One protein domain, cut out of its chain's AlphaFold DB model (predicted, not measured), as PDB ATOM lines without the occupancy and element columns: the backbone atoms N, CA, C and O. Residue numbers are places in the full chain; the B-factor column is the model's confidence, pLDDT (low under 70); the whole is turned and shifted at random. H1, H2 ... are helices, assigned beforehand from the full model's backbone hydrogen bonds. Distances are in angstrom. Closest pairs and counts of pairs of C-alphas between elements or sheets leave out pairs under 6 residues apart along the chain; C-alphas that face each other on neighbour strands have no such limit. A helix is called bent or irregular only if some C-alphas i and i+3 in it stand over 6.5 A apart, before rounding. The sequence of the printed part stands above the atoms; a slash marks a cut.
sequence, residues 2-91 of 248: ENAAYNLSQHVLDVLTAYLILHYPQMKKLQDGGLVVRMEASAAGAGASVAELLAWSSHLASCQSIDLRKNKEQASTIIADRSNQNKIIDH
ATOM      1  N   GLU A   2       9.945  -6.514 -10.791       45.25
ATOM      2  CA  GLU A   2      10.617  -7.007  -9.585       45.25
ATOM      3  C   GLU A   2      12.118  -7.083  -9.872       45.25
ATOM      4  O   GLU A   2      12.534  -7.698 -10.855       45.25
ATOM      5  N   ASN A   3      12.936  -6.411  -9.063       51.16
ATOM      6  CA  ASN A   3      14.384  -6.451  -9.215       51.16
ATOM      7  C   ASN A   3      14.885  -7.737  -8.535       51.16
ATOM      8  O   ASN A   3      15.020  -7.799  -7.311       51.16
ATOM      9  N   ALA A   4      15.099  -8.786  -9.335       57.50
ATOM     10  CA  ALA A   4      15.365 -10.164  -8.898       57.50
ATOM     11  C   ALA A   4      16.645 -10.355  -8.053       57.50
ATOM     12  O   ALA A   4      16.911 -11.456  -7.581       57.50
ATOM     13  N   ALA A   5      17.434  -9.300  -7.835       60.69
ATOM     14  CA  ALA A   5      18.653  -9.349  -7.031       60.69
ATOM     15  C   ALA A   5      18.406  -9.269  -5.512       60.69
ATOM     16  O   ALA A   5      19.254  -9.718  -4.746       60.69
ATOM     17  N   TYR A   6      17.270  -8.716  -5.059       63.97
ATOM     18  CA  TYR A   6      17.080  -8.383  -3.636       63.97
ATOM     19  C   TYR A   6      15.752  -8.852  -3.015       63.97
ATOM     20  O   TYR A   6      15.521  -8.580  -1.842       63.97
ATOM     21  N   ASN A   7      14.875  -9.553  -3.747       78.12
ATOM     22  CA  ASN A   7      13.537  -9.962  -3.263       78.12
ATOM     23  C   ASN A   7      12.717  -8.810  -2.631       78.12
ATOM     24  O   ASN A   7      11.854  -9.034  -1.783       78.12
ATOM     25  N   LEU A   8      13.000  -7.565  -3.018       79.38
ATOM     26  CA  LEU A   8      12.391  -6.355  -2.476       79.38
ATOM     27  C   LEU A   8      11.534  -5.701  -3.557       79.38
ATOM     28  O   LEU A   8      11.947  -5.579  -4.712       79.38
ATOM     29  N   SER A   9      10.325  -5.280  -3.182       85.31
ATOM     30  CA  SER A   9       9.443  -4.566  -4.102       85.31
ATOM     31  C   SER A   9       9.998  -3.169  -4.395       85.31
ATOM     32  O   SER A   9      10.598  -2.532  -3.528       85.31
ATOM     33  N   GLN A  10       9.761  -2.672  -5.613       83.50
ATOM     34  CA  GLN A  10      10.218  -1.342  -6.035       83.50
ATOM     35  C   GLN A  10       9.745  -0.250  -5.067       83.50
ATOM     36  O   GLN A  10      10.534   0.585  -4.650       83.50
ATOM     37  N   HIS A  11       8.492  -0.333  -4.616       87.44
ATOM     38  CA  HIS A  11       7.940   0.607  -3.645       87.44
ATOM     39  C   HIS A  11       8.727   0.612  -2.324       87.44
ATOM     40  O   HIS A  11       8.909   1.661  -1.713       87.44
ATOM     41  N   VAL A  12       9.180  -0.548  -1.842       87.44
ATOM     42  CA  VAL A  12       9.977  -0.603  -0.608       87.44
ATOM     43  C   VAL A  12      11.350   0.023  -0.837       87.44
ATOM     44  O   VAL A  12      11.805   0.789   0.009       87.44
ATOM     45  N   LEU A  13      11.978  -0.231  -1.988       86.88
ATOM     46  CA  LEU A  13      13.239   0.418  -2.359       86.88
ATOM     47  C   LEU A  13      13.089   1.940  -2.457       86.88
ATOM     48  O   LEU A  13      13.930   2.661  -1.922       86.88
ATOM     49  N   ASP A  14      12.010   2.429  -3.064       89.25
ATOM     50  CA  ASP A  14      11.734   3.861  -3.209       89.25
ATOM     51  C   ASP A  14      11.549   4.530  -1.838       89.25
ATOM     52  O   ASP A  14      12.140   5.576  -1.571       89.25
ATOM     53  N   VAL A  15      10.794   3.898  -0.929       90.75
ATOM     54  CA  VAL A  15      10.585   4.403   0.440       90.75
ATOM     55  C   VAL A  15      11.892   4.428   1.230       90.75
ATOM     56  O   VAL A  15      12.196   5.432   1.873       90.75
ATOM     57  N   LEU A  16      12.685   3.353   1.178       90.56
ATOM     58  CA  LEU A  16      13.979   3.292   1.864       90.56
ATOM     59  C   LEU A  16      14.958   4.333   1.306       90.56
ATOM     60  O   LEU A  16      15.642   5.005   2.076       90.56
ATOM     61  N   THR A  17      14.984   4.516  -0.014       90.56
ATOM     62  CA  THR A  17      15.829   5.517  -0.681       90.56
ATOM     63  C   THR A  17      15.408   6.932  -0.292       90.56
ATOM     64  O   THR A  17      16.253   7.735   0.098       90.56
ATOM     65  N   ALA A  18      14.105   7.232  -0.304       92.12
ATOM     66  CA  ALA A  18      13.584   8.518   0.147       92.12
ATOM     67  C   ALA A  18      13.920   8.785   1.620       92.12
ATOM     68  O   ALA A  18      14.285   9.905   1.969       92.12
ATOM     69  N   TYR A  19      13.861   7.764   2.479       91.69
ATOM     70  CA  TYR A  19      14.213   7.890   3.893       91.69
ATOM     71  C   TYR A  19      15.710   8.175   4.095       91.69
ATOM     72  O   TYR A  19      16.078   9.060   4.867       91.69
ATOM     73  N   LEU A  20      16.583   7.488   3.352       91.25
ATOM     74  CA  LEU A  20      18.023   7.763   3.362       91.25
ATOM     75  C   LEU A  20      18.332   9.193   2.892       91.25
ATOM     76  O   LEU A  20      19.127   9.883   3.528       91.25
ATOM     77  N   ILE A  21      17.673   9.660   1.826       93.06
ATOM     78  CA  ILE A  21      17.809  11.036   1.322       93.06
ATOM     79  C   ILE A  21      17.287  12.049   2.348       93.06
ATOM     80  O   ILE A  21      17.963  13.038   2.616       93.06
ATOM     81  N   LEU A  22      16.134  11.796   2.974       93.38
ATOM     82  CA  LEU A  22      15.550  12.664   4.001       93.38
ATOM     83  C   LEU A  22      16.514  12.894   5.175       93.38
ATOM     84  O   LEU A  22      16.662  14.023   5.643       93.38
ATOM     85  N   HIS A  23      17.197  11.841   5.628       90.88
ATOM     86  CA  HIS A  23      18.091  11.890   6.790       90.88
ATOM     87  C   HIS A  23      19.563  12.173   6.453       90.88
ATOM     88  O   HIS A  23      20.382  12.350   7.359       90.88
ATOM     89  N   TYR A  24      19.914  12.291   5.171       90.81
ATOM     90  CA  TYR A  24      21.281  12.549   4.715       90.81
ATOM     91  C   TYR A  24      21.965  13.762   5.381       90.81
ATOM     92  O   TYR A  24      23.098  13.602   5.844       90.81
ATOM     93  N   PRO A  25      21.326  14.942   5.539       89.69
ATOM     94  CA  PRO A  25      21.967  16.085   6.197       89.69
ATOM     95  C   PRO A  25      22.367  15.802   7.653       89.69
ATOM     96  O   PRO A  25      23.400  16.281   8.122       89.69
ATOM     97  N   GLN A  26      21.558  15.014   8.371       88.50
ATOM     98  CA  GLN A  26      21.820  14.635   9.760       88.50
ATOM     99  C   GLN A  26      22.971  13.630   9.835       88.50
ATOM    100  O   GLN A  26      23.902  13.837  10.609       88.50
ATOM    101  N   MET A  27      22.956  12.606   8.974       89.19
ATOM    102  CA  MET A  27      24.040  11.620   8.877       89.19
ATOM    103  C   MET A  27      25.377  12.281   8.507       89.19
ATOM    104  O   MET A  27      26.409  11.982   9.107       89.19
ATOM    105  N   LYS A  28      25.356  13.256   7.588       87.38
ATOM    106  CA  LYS A  28      26.539  14.032   7.190       87.38
ATOM    107  C   LYS A  28      27.104  14.880   8.331       87.38
ATOM    108  O   LYS A  28      28.319  14.978   8.477       87.38
ATOM    109  N   LYS A  29      26.241  15.472   9.164       85.81
ATOM    110  CA  LYS A  29      26.652  16.284  10.323       85.81
ATOM    111  C   LYS A  29      27.278  15.443  11.440       85.81
ATOM    112  O   LYS A  29      28.161  15.930  12.138       85.81
ATOM    113  N   LEU A  30      26.823  14.203  11.593       83.19
ATOM    114  CA  LEU A  30      27.326  13.263  12.594       83.19
ATOM    115  C   LEU A  30      28.645  12.583  12.180       83.19
ATOM    116  O   LEU A  30      29.215  11.867  12.994       83.19
ATOM    117  N   GLN A  31      29.136  12.818  10.952       70.06
ATOM    118  CA  GLN A  31      30.248  12.069  10.342       70.06
ATOM    119  C   GLN A  31      30.078  10.551  10.489       70.06
ATOM    120  O   GLN A  31      31.042   9.824  10.730       70.06
ATOM    121  N   ASP A  32      28.839  10.072  10.366       58.88
ATOM    122  CA  ASP A  32      28.548   8.661  10.566       58.88
ATOM    123  C   ASP A  32      29.209   7.862   9.429       58.88
ATOM    124  O   ASP A  32      28.923   8.060   8.240       58.88
ATOM    125  N   GLY A  33      30.217   7.067   9.796       69.94
ATOM    126  CA  GLY A  33      31.210   6.515   8.878       69.94
ATOM    127  C   GLY A  33      30.616   5.633   7.781       69.94
ATOM    128  O   GLY A  33      29.505   5.141   7.903       69.94
ATOM    129  N   GLY A  34      31.379   5.387   6.708       78.50
ATOM    130  CA  GLY A  34      31.140   4.369   5.667       78.50
ATOM    131  C   GLY A  34      29.863   4.506   4.820       78.50
ATOM    132  O   GLY A  34      29.939   4.480   3.595       78.50
ATOM    133  N   LEU A  35      28.689   4.634   5.438       83.69
ATOM    134  CA  LEU A  35      27.379   4.737   4.807       83.69
ATOM    135  C   LEU A  35      27.212   6.055   4.050       83.69
ATOM    136  O   LEU A  35      26.804   6.010   2.895       83.69
ATOM    137  N   VAL A  36      27.590   7.196   4.641       86.88
ATOM    138  CA  VAL A  36      27.549   8.501   3.949       86.88
ATOM    139  C   VAL A  36      28.452   8.480   2.714       86.88
ATOM    140  O   VAL A  36      28.023   8.877   1.636       86.88
ATOM    141  N   VAL A  37      29.658   7.913   2.835       87.75
ATOM    142  CA  VAL A  37      30.611   7.772   1.718       87.75
ATOM    143  C   VAL A  37      30.049   6.875   0.613       87.75
ATOM    144  O   VAL A  37      30.110   7.230  -0.560       87.75
ATOM    145  N   ARG A  38      29.456   5.726   0.967       89.25
ATOM    146  CA  ARG A  38      28.818   4.832  -0.014       89.25
ATOM    147  C   ARG A  38      27.612   5.477  -0.685       89.25
ATOM    148  O   ARG A  38      27.405   5.263  -1.874       89.25
ATOM    149  N   MET A  39      26.830   6.256   0.056       89.19
ATOM    150  CA  MET A  39      25.675   6.974  -0.473       89.19
ATOM    151  C   MET A  39      26.105   8.063  -1.460       89.19
ATOM    152  O   MET A  39      25.556   8.128  -2.554       89.19
ATOM    153  N   GLU A  40      27.122   8.859  -1.121       89.75
ATOM    154  CA  GLU A  40      27.684   9.876  -2.018       89.75
ATOM    155  C   GLU A  40      28.329   9.245  -3.262       89.75
ATOM    156  O   GLU A  40      28.093   9.714  -4.372       89.75
ATOM    157  N   ALA A  41      29.066   8.139  -3.111       89.19
ATOM    158  CA  ALA A  41      29.644   7.404  -4.239       89.19
ATOM    159  C   ALA A  41      28.570   6.792  -5.156       89.19
ATOM    160  O   ALA A  41      28.703   6.830  -6.378       89.19
ATOM    161  N   SER A  42      27.487   6.262  -4.579       89.50
ATOM    162  CA  SER A  42      26.364   5.705  -5.346       89.50
ATOM    163  C   SER A  42      25.580   6.800  -6.070       89.50
ATOM    164  O   SER A  42      25.209   6.621  -7.225       89.50
ATOM    165  N   ALA A  43      25.371   7.950  -5.420       89.38
ATOM    166  CA  ALA A  43      24.747   9.115  -6.038       89.38
ATOM    167  C   ALA A  43      25.596   9.652  -7.197       89.38
ATOM    168  O   ALA A  43      25.067   9.860  -8.286       89.38
ATOM    169  N   ALA A  44      26.915   9.762  -7.011       91.00
ATOM    170  CA  ALA A  44      27.841  10.157  -8.069       91.00
ATOM    171  C   ALA A  44      27.834   9.163  -9.244       91.00
ATOM    172  O   ALA A  44      27.819   9.582 -10.399       91.00
ATOM    173  N   GLY A  45      27.769   7.853  -8.968       90.25
ATOM    174  CA  GLY A  45      27.606   6.815  -9.993       90.25
ATOM    175  C   GLY A  45      26.281   6.903 -10.760       90.25
ATOM    176  O   GLY A  45      26.218   6.502 -11.919       90.25
ATOM    177  N   ALA A  46      25.244   7.475 -10.144       89.19
ATOM    178  CA  ALA A  46      23.961   7.785 -10.774       89.19
ATOM    179  C   ALA A  46      23.912   9.190 -11.415       89.19
ATOM    180  O   ALA A  46      22.865   9.588 -11.923       89.19
ATOM    181  N   GLY A  47      25.018   9.945 -11.394       91.56
ATOM    182  CA  GLY A  47      25.103  11.303 -11.938       91.56
ATOM    183  C   GLY A  47      24.493  12.395 -11.054       91.56
ATOM    184  O   GLY A  47      24.372  13.528 -11.509       91.56
ATOM    185  N   ALA A  48      24.127  12.081  -9.810       91.06
ATOM    186  CA  ALA A  48      23.573  13.031  -8.854       91.06
ATOM    187  C   ALA A  48      24.663  13.615  -7.944       91.06
ATOM    188  O   ALA A  48      25.523  12.915  -7.403       91.06
ATOM    189  N   SER A  49      24.597  14.921  -7.738       92.75
ATOM    190  CA  SER A  49      25.487  15.685  -6.876       92.75
ATOM    191  C   SER A  49      25.008  15.709  -5.421       92.75
ATOM    192  O   SER A  49      23.830  15.550  -5.098       92.75
ATOM    193  N   VAL A  50      25.933  16.011  -4.506       88.19
ATOM    194  CA  VAL A  50      25.618  16.269  -3.089       88.19
ATOM    195  C   VAL A  50      24.611  17.416  -2.925       88.19
ATOM    196  O   VAL A  50      23.781  17.381  -2.016       88.19
ATOM    197  N   ALA A  51      24.662  18.428  -3.795       91.31
ATOM    198  CA  ALA A  51      23.726  19.547  -3.765       91.31
ATOM    199  C   ALA A  51      22.290  19.094  -4.079       91.31
ATOM    200  O   ALA A  51      21.353  19.532  -3.415       91.31
ATOM    201  N   GLU A  52      22.122  18.171  -5.028       91.69
ATOM    202  CA  GLU A  52      20.819  17.585  -5.360       91.69
ATOM    203  C   GLU A  52      20.282  16.714  -4.224       91.69
ATOM    204  O   GLU A  52      19.112  16.843  -3.871       91.69
ATOM    205  N   LEU A  53      21.134  15.919  -3.561       91.00
ATOM    206  CA  LEU A  53      20.731  15.168  -2.364       91.00
ATOM    207  C   LEU A  53      20.221  16.093  -1.250       91.00
ATOM    208  O   LEU A  53      19.191  15.816  -0.633       91.00
ATOM    209  N   LEU A  54      20.911  17.212  -1.003       91.81
ATOM    210  CA  LEU A  54      20.471  18.211  -0.026       91.81
ATOM    211  C   LEU A  54      19.155  18.875  -0.453       91.81
ATOM    212  O   LEU A  54      18.256  19.024   0.379       91.81
ATOM    213  N   ALA A  55      19.003  19.215  -1.733       93.75
ATOM    214  CA  ALA A  55      17.769  19.783  -2.268       93.75
ATOM    215  C   ALA A  55      16.581  18.820  -2.104       93.75
ATOM    216  O   ALA A  55      15.526  19.217  -1.606       93.75
ATOM    217  N   TRP A  56      16.761  17.536  -2.431       94.81
ATOM    218  CA  TRP A  56      15.737  16.508  -2.240       94.81
ATOM    219  C   TRP A  56      15.423  16.271  -0.764       94.81
ATOM    220  O   TRP A  56      14.251  16.161  -0.411       94.81
ATOM    221  N   SER A  57      16.427  16.270   0.120       93.44
ATOM    222  CA  SER A  57      16.203  16.149   1.568       93.44
ATOM    223  C   SER A  57      15.339  17.296   2.111       93.44
ATOM    224  O   SER A  57      14.393  17.065   2.863       93.44
ATOM    225  N   SER A  58      15.602  18.529   1.660       92.62
ATOM    226  CA  SER A  58      14.832  19.716   2.038       92.62
ATOM    227  C   SER A  58      13.402  19.648   1.505       92.62
ATOM    228  O   SER A  58      12.453  19.932   2.239       92.62
ATOM    229  N   HIS A  59      13.232  19.200   0.260       91.44
ATOM    230  CA  HIS A  59      11.918  19.007  -0.343       91.44
ATOM    231  C   HIS A  59      11.096  17.944   0.404       91.44
ATOM    232  O   HIS A  59       9.953  18.200   0.776       91.44
ATOM    233  N   LEU A  60      11.684  16.781   0.701       91.44
ATOM    234  CA  LEU A  60      11.021  15.707   1.450       91.44
ATOM    235  C   LEU A  60      10.655  16.142   2.878       91.44
ATOM    236  O   LEU A  60       9.548  15.862   3.340       91.44
ATOM    237  N   ALA A  61      11.533  16.888   3.555       89.31
ATOM    238  CA  ALA A  61      11.243  17.461   4.868       89.31
ATOM    239  C   ALA A  61      10.085  18.478   4.811       89.31
ATOM    240  O   ALA A  61       9.223  18.498   5.694       89.31
ATOM    241  N   SER A  62      10.024  19.289   3.749       87.06
ATOM    242  CA  SER A  62       8.912  20.210   3.501       87.06
ATOM    243  C   SER A  62       7.593  19.450   3.330       87.06
ATOM    244  O   SER A  62       6.626  19.753   4.033       87.06
ATOM    245  N   CYS A  63       7.566  18.398   2.505       82.62
ATOM    246  CA  CYS A  63       6.388  17.544   2.325       82.62
ATOM    247  C   CYS A  63       5.901  16.934   3.651       82.62
ATOM    248  O   CYS A  63       4.716  17.033   3.969       82.62
ATOM    249  N   GLN A  64       6.811  16.402   4.475       79.62
ATOM    250  CA  GLN A  64       6.468  15.842   5.787       79.62
ATOM    251  C   GLN A  64       5.845  16.893   6.723       79.62
ATOM    252  O   GLN A  64       4.878  16.618   7.437       79.62
ATOM    253  N   SER A  65       6.370  18.120   6.703       73.75
ATOM    254  CA  SER A  65       5.842  19.221   7.516       73.75
ATOM    255  C   SER A  65       4.447  19.678   7.068       73.75
ATOM    256  O   SER A  65       3.612  20.029   7.908       73.75
ATOM    257  N   ILE A  66       4.171  19.639   5.762       74.38
ATOM    258  CA  ILE A  66       2.880  20.010   5.174       74.38
ATOM    259  C   ILE A  66       1.805  18.983   5.553       74.38
ATOM    260  O   ILE A  66       0.707  19.377   5.946       74.38
ATOM    261  N   ASP A  67       2.119  17.687   5.509       70.81
ATOM    262  CA  ASP A  67       1.174  16.630   5.896       70.81
ATOM    263  C   ASP A  67       0.828  16.674   7.391       70.81
ATOM    264  O   ASP A  67      -0.341  16.551   7.767       70.81
ATOM    265  N   LEU A  68       1.813  16.948   8.254       68.19
ATOM    266  CA  LEU A  68       1.587  17.130   9.691       68.19
ATOM    267  C   LEU A  68       0.677  18.333   9.992       68.19
ATOM    268  O   LEU A  68      -0.190  18.246  10.865       68.19
ATOM    269  N   ARG A  69       0.843  19.446   9.264       69.75
ATOM    270  CA  ARG A  69      -0.010  20.641   9.412       69.75
ATOM    271  C   ARG A  69      -1.447  20.370   8.972       69.75
ATOM    272  O   ARG A  69      -2.365  20.632   9.746       69.75
ATOM    273  N   LYS A  70      -1.640  19.754   7.800       70.12
ATOM    274  CA  LYS A  70      -2.971  19.377   7.290       70.12
ATOM    275  C   LYS A  70      -3.712  18.442   8.245       70.12
ATOM    276  O   LYS A  70      -4.901  18.630   8.489       70.12
ATOM    277  N   ASN A  71      -3.014  17.458   8.813       68.12
ATOM    278  CA  ASN A  71      -3.605  16.513   9.759       68.12
ATOM    279  C   ASN A  71      -4.013  17.210  11.073       68.12
ATOM    280  O   ASN A  71      -5.111  17.003  11.587       68.12
ATOM    281  N   LYS A  72      -3.178  18.127  11.581       71.25
ATOM    282  CA  LYS A  72      -3.473  18.898  12.799       71.25
ATOM    283  C   LYS A  72      -4.665  19.848  12.633       71.25
ATOM    284  O   LYS A  72      -5.480  19.970  13.549       71.25
ATOM    285  N   GLU A  73      -4.782  20.503  11.483       69.25
ATOM    286  CA  GLU A  73      -5.915  21.380  11.162       69.25
ATOM    287  C   GLU A  73      -7.222  20.583  11.045       69.25
ATOM    288  O   GLU A  73      -8.215  20.952  11.672       69.25
ATOM    289  N   GLN A  74      -7.205  19.438  10.351       68.06
ATOM    290  CA  GLN A  74      -8.365  18.539  10.248       68.06
ATOM    291  C   GLN A  74      -8.787  17.958  11.605       68.06
ATOM    292  O   GLN A  74      -9.974  17.877  11.909       68.06
ATOM    293  N   ALA A  75      -7.837  17.588  12.466       68.56
ATOM    294  CA  ALA A  75      -8.157  17.122  13.814       68.56
ATOM    295  C   ALA A  75      -8.817  18.227  14.660       68.56
ATOM    296  O   ALA A  75      -9.748  17.961  15.422       68.56
ATOM    297  N   SER A  76      -8.371  19.476  14.501       72.56
ATOM    298  CA  SER A  76      -8.896  20.624  15.250       72.56
ATOM    299  C   SER A  76     -10.328  20.983  14.835       72.56
ATOM    300  O   SER A  76     -11.158  21.274  15.698       72.56
ATOM    301  N   THR A  77     -10.653  20.904  13.541       74.94
ATOM    302  CA  THR A  77     -12.021  21.143  13.051       74.94
ATOM    303  C   THR A  77     -12.993  20.061  13.523       74.94
ATOM    304  O   THR A  77     -14.081  20.395  13.983       74.94
ATOM    305  N   ILE A  78     -12.584  18.786  13.521       76.88
ATOM    306  CA  ILE A  78     -13.407  17.668  14.019       76.88
ATOM    307  C   ILE A  78     -13.714  17.818  15.518       76.88
ATOM    308  O   ILE A  78     -14.839  17.568  15.953       76.88
ATOM    309  N   ILE A  79     -12.735  18.241  16.325       77.50
ATOM    310  CA  ILE A  79     -12.930  18.460  17.769       77.50
ATOM    311  C   ILE A  79     -13.904  19.619  18.022       77.50
ATOM    312  O   ILE A  79     -14.792  19.502  18.871       77.50
ATOM    313  N   ALA A  80     -13.761  20.724  17.284       75.12
ATOM    314  CA  ALA A  80     -14.647  21.877  17.402       75.12
ATOM    315  C   ALA A  80     -16.090  21.534  16.994       75.12
ATOM    316  O   ALA A  80     -17.030  21.874  17.714       75.12
ATOM    317  N   ASP A  81     -16.264  20.800  15.895       77.50
ATOM    318  CA  ASP A  81     -17.581  20.390  15.405       77.50
ATOM    319  C   ASP A  81     -18.276  19.433  16.390       77.50
ATOM    320  O   ASP A  81     -19.427  19.640  16.780       77.50
ATOM    321  N   ARG A  82     -17.531  18.465  16.941       83.38
ATOM    322  CA  ARG A  82     -18.031  17.556  17.986       83.38
ATOM    323  C   ARG A  82     -18.435  18.292  19.270       83.38
ATOM    324  O   ARG A  82     -19.414  17.923  19.915       83.38
ATOM    325  N   SER A  83     -17.701  19.339  19.646       86.75
ATOM    326  CA  SER A  83     -18.042  20.189  20.795       86.75
ATOM    327  C   SER A  83     -19.358  20.941  20.576       86.75
ATOM    328  O   SER A  83     -20.210  20.984  21.466       86.75
ATOM    329  N   ASN A  84     -19.572  21.478  19.373       88.12
ATOM    330  CA  ASN A  84     -20.819  22.155  19.019       88.12
ATOM    331  C   ASN A  84     -22.011  21.185  18.989       88.12
ATOM    332  O   ASN A  84     -23.075  21.515  19.512       88.12
ATOM    333  N   GLN A  85     -21.823  19.967  18.472       86.88
ATOM    334  CA  GLN A  85     -22.844  18.915  18.508       86.88
ATOM    335  C   GLN A  85     -23.255  18.546  19.938       86.88
ATOM    336  O   GLN A  85     -24.447  18.427  20.220       86.88
ATOM    337  N   ASN A  86     -22.299  18.427  20.864       87.00
ATOM    338  CA  ASN A  86     -22.602  18.122  22.264       87.00
ATOM    339  C   ASN A  86     -23.480  19.204  22.915       87.00
ATOM    340  O   ASN A  86     -24.453  18.871  23.586       87.00
ATOM    341  N   LYS A  87     -23.212  20.492  22.646       93.06
ATOM    342  CA  LYS A  87     -24.038  21.605  23.152       93.06
ATOM    343  C   LYS A  87     -25.486  21.525  22.661       93.06
ATOM    344  O   LYS A  87     -26.410  21.795  23.427       93.06
ATOM    345  N   ILE A  88     -25.691  21.144  21.398       92.81
ATOM    346  CA  ILE A  88     -27.031  20.968  20.816       92.81
ATOM    347  C   ILE A  88     -27.757  19.800  21.492       92.81
ATOM    348  O   ILE A  88     -28.925  19.934  21.854       92.81
ATOM    349  N   ILE A  89     -27.064  18.679  21.710       92.88
ATOM    350  CA  ILE A  89     -27.627  17.502  22.388       92.88
ATOM    351  C   ILE A  89     -28.040  17.845  23.824       92.88
ATOM    352  O   ILE A  89     -29.135  17.476  24.247       92.88
ATOM    353  N   ASP A  90     -27.205  18.567  24.571       91.25
ATOM    354  CA  ASP A  90     -27.517  18.942  25.954       91.25
ATOM    355  C   ASP A  90     -28.693  19.924  26.034       91.25
ATOM    356  O   ASP A  90     -29.564  19.783  26.894       91.25
ATOM    357  N   HIS A  91     -28.788  20.860  25.087       95.31
ATOM    358  CA  HIS A  91     -29.962  21.720  24.965       95.31
ATOM    359  C   HIS A  91     -31.236  20.911  24.675       95.31
ATOM    360  O   HIS A  91     -32.255  21.106  25.336       95.31
TER     361      HIS A  91
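Overview. This is residues 2 to 91 of the 248 residues of an uncharacterized protein of Phytophthora nicotianae (UniProt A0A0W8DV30). One very long helix, H3, makes the longest axis, and at its first end a small head is formed by H1, H2 and the first part of H3. H1 stands nearly square to H3, and the two make a rough L with its corner where residues 18 to 25 of H1 meet residues 53 to 61 of H3, while the short H2 sits beside the last residues of H1, 24 to 28; residues 65 to 91 of H3 stick out from the head as a free arm. The printed part has 90 residues with three named helices, in the order H1, H2, H3, and no named strand; the class is all helix. The whole is extended, with a radius of gyration of the C-alphas of 21.0 A and spans of 69 by 34 by 21 A.

Arrangement. After residues 4 to 9, which stand free, comes H1, residues 10 to 29. H1 is irregular, with C-alphas 22 and 25 at 7.6 A, and has a kink of 45 degrees near residue 23. A tight link of 5 residues joins it to H2, residues 35 to 45. H1 and H2 only just touch, with 3 pairs of C-alphas within 8 A, and H1 does so with residues 24 to 28 alone; the closest C-alphas are those of Lys 28 and Val 36, 6.5 A apart. These two helices run opposite ways at a steep tilt of 63 degrees. A tight link of 4 residues leads to H3, residues 50 to 91. H1, with residues 18 to 25 alone, touches residues 53 to 61 of H3, and the closest C-alphas, those of Leu 22 and Ser 57, are 4.3 A apart. The lines of H1 and H3 are about perpendicular, at 75 degrees. H2 and H3 are close but not clearly touching, their closest C-alphas, those of Glu 40 and Val 50, being 6.8 A apart. They run opposite ways at a steep tilt of 67 degrees, only just short of about perpendicular. Every O i to N i+4 pair is within hydrogen-bond range in H2 and H3; in H1 it is 14 of 16.

Along the chain. H1 begins at C-alpha 10 (10.218, -1.342, -6.035) and is 29.1 A long from first to last C-alpha. H2 begins at C-alpha 35 (27.379, 4.737, 4.807) and is 14.9 A long. H3 is 62.5 A long and ends at C-alpha 91 (-29.962, 21.720, 24.965).

Size, cuts and confidence. The two C-alphas farthest apart, those of Gly 45 and His 91, are 69.0 A apart. Without the stretches that stand free, residues 4 to 9, 29 to 34 and 65 to 91, the body has 51 residues and spans 30 by 26 by 18 A. The printed part has no cut, and both links between helices are tight. The mean pLDDT of the printed part is 83.2; residues 2 to 6, 32 to 33, 68 to 69, 71 and 73 to 75 are under 70.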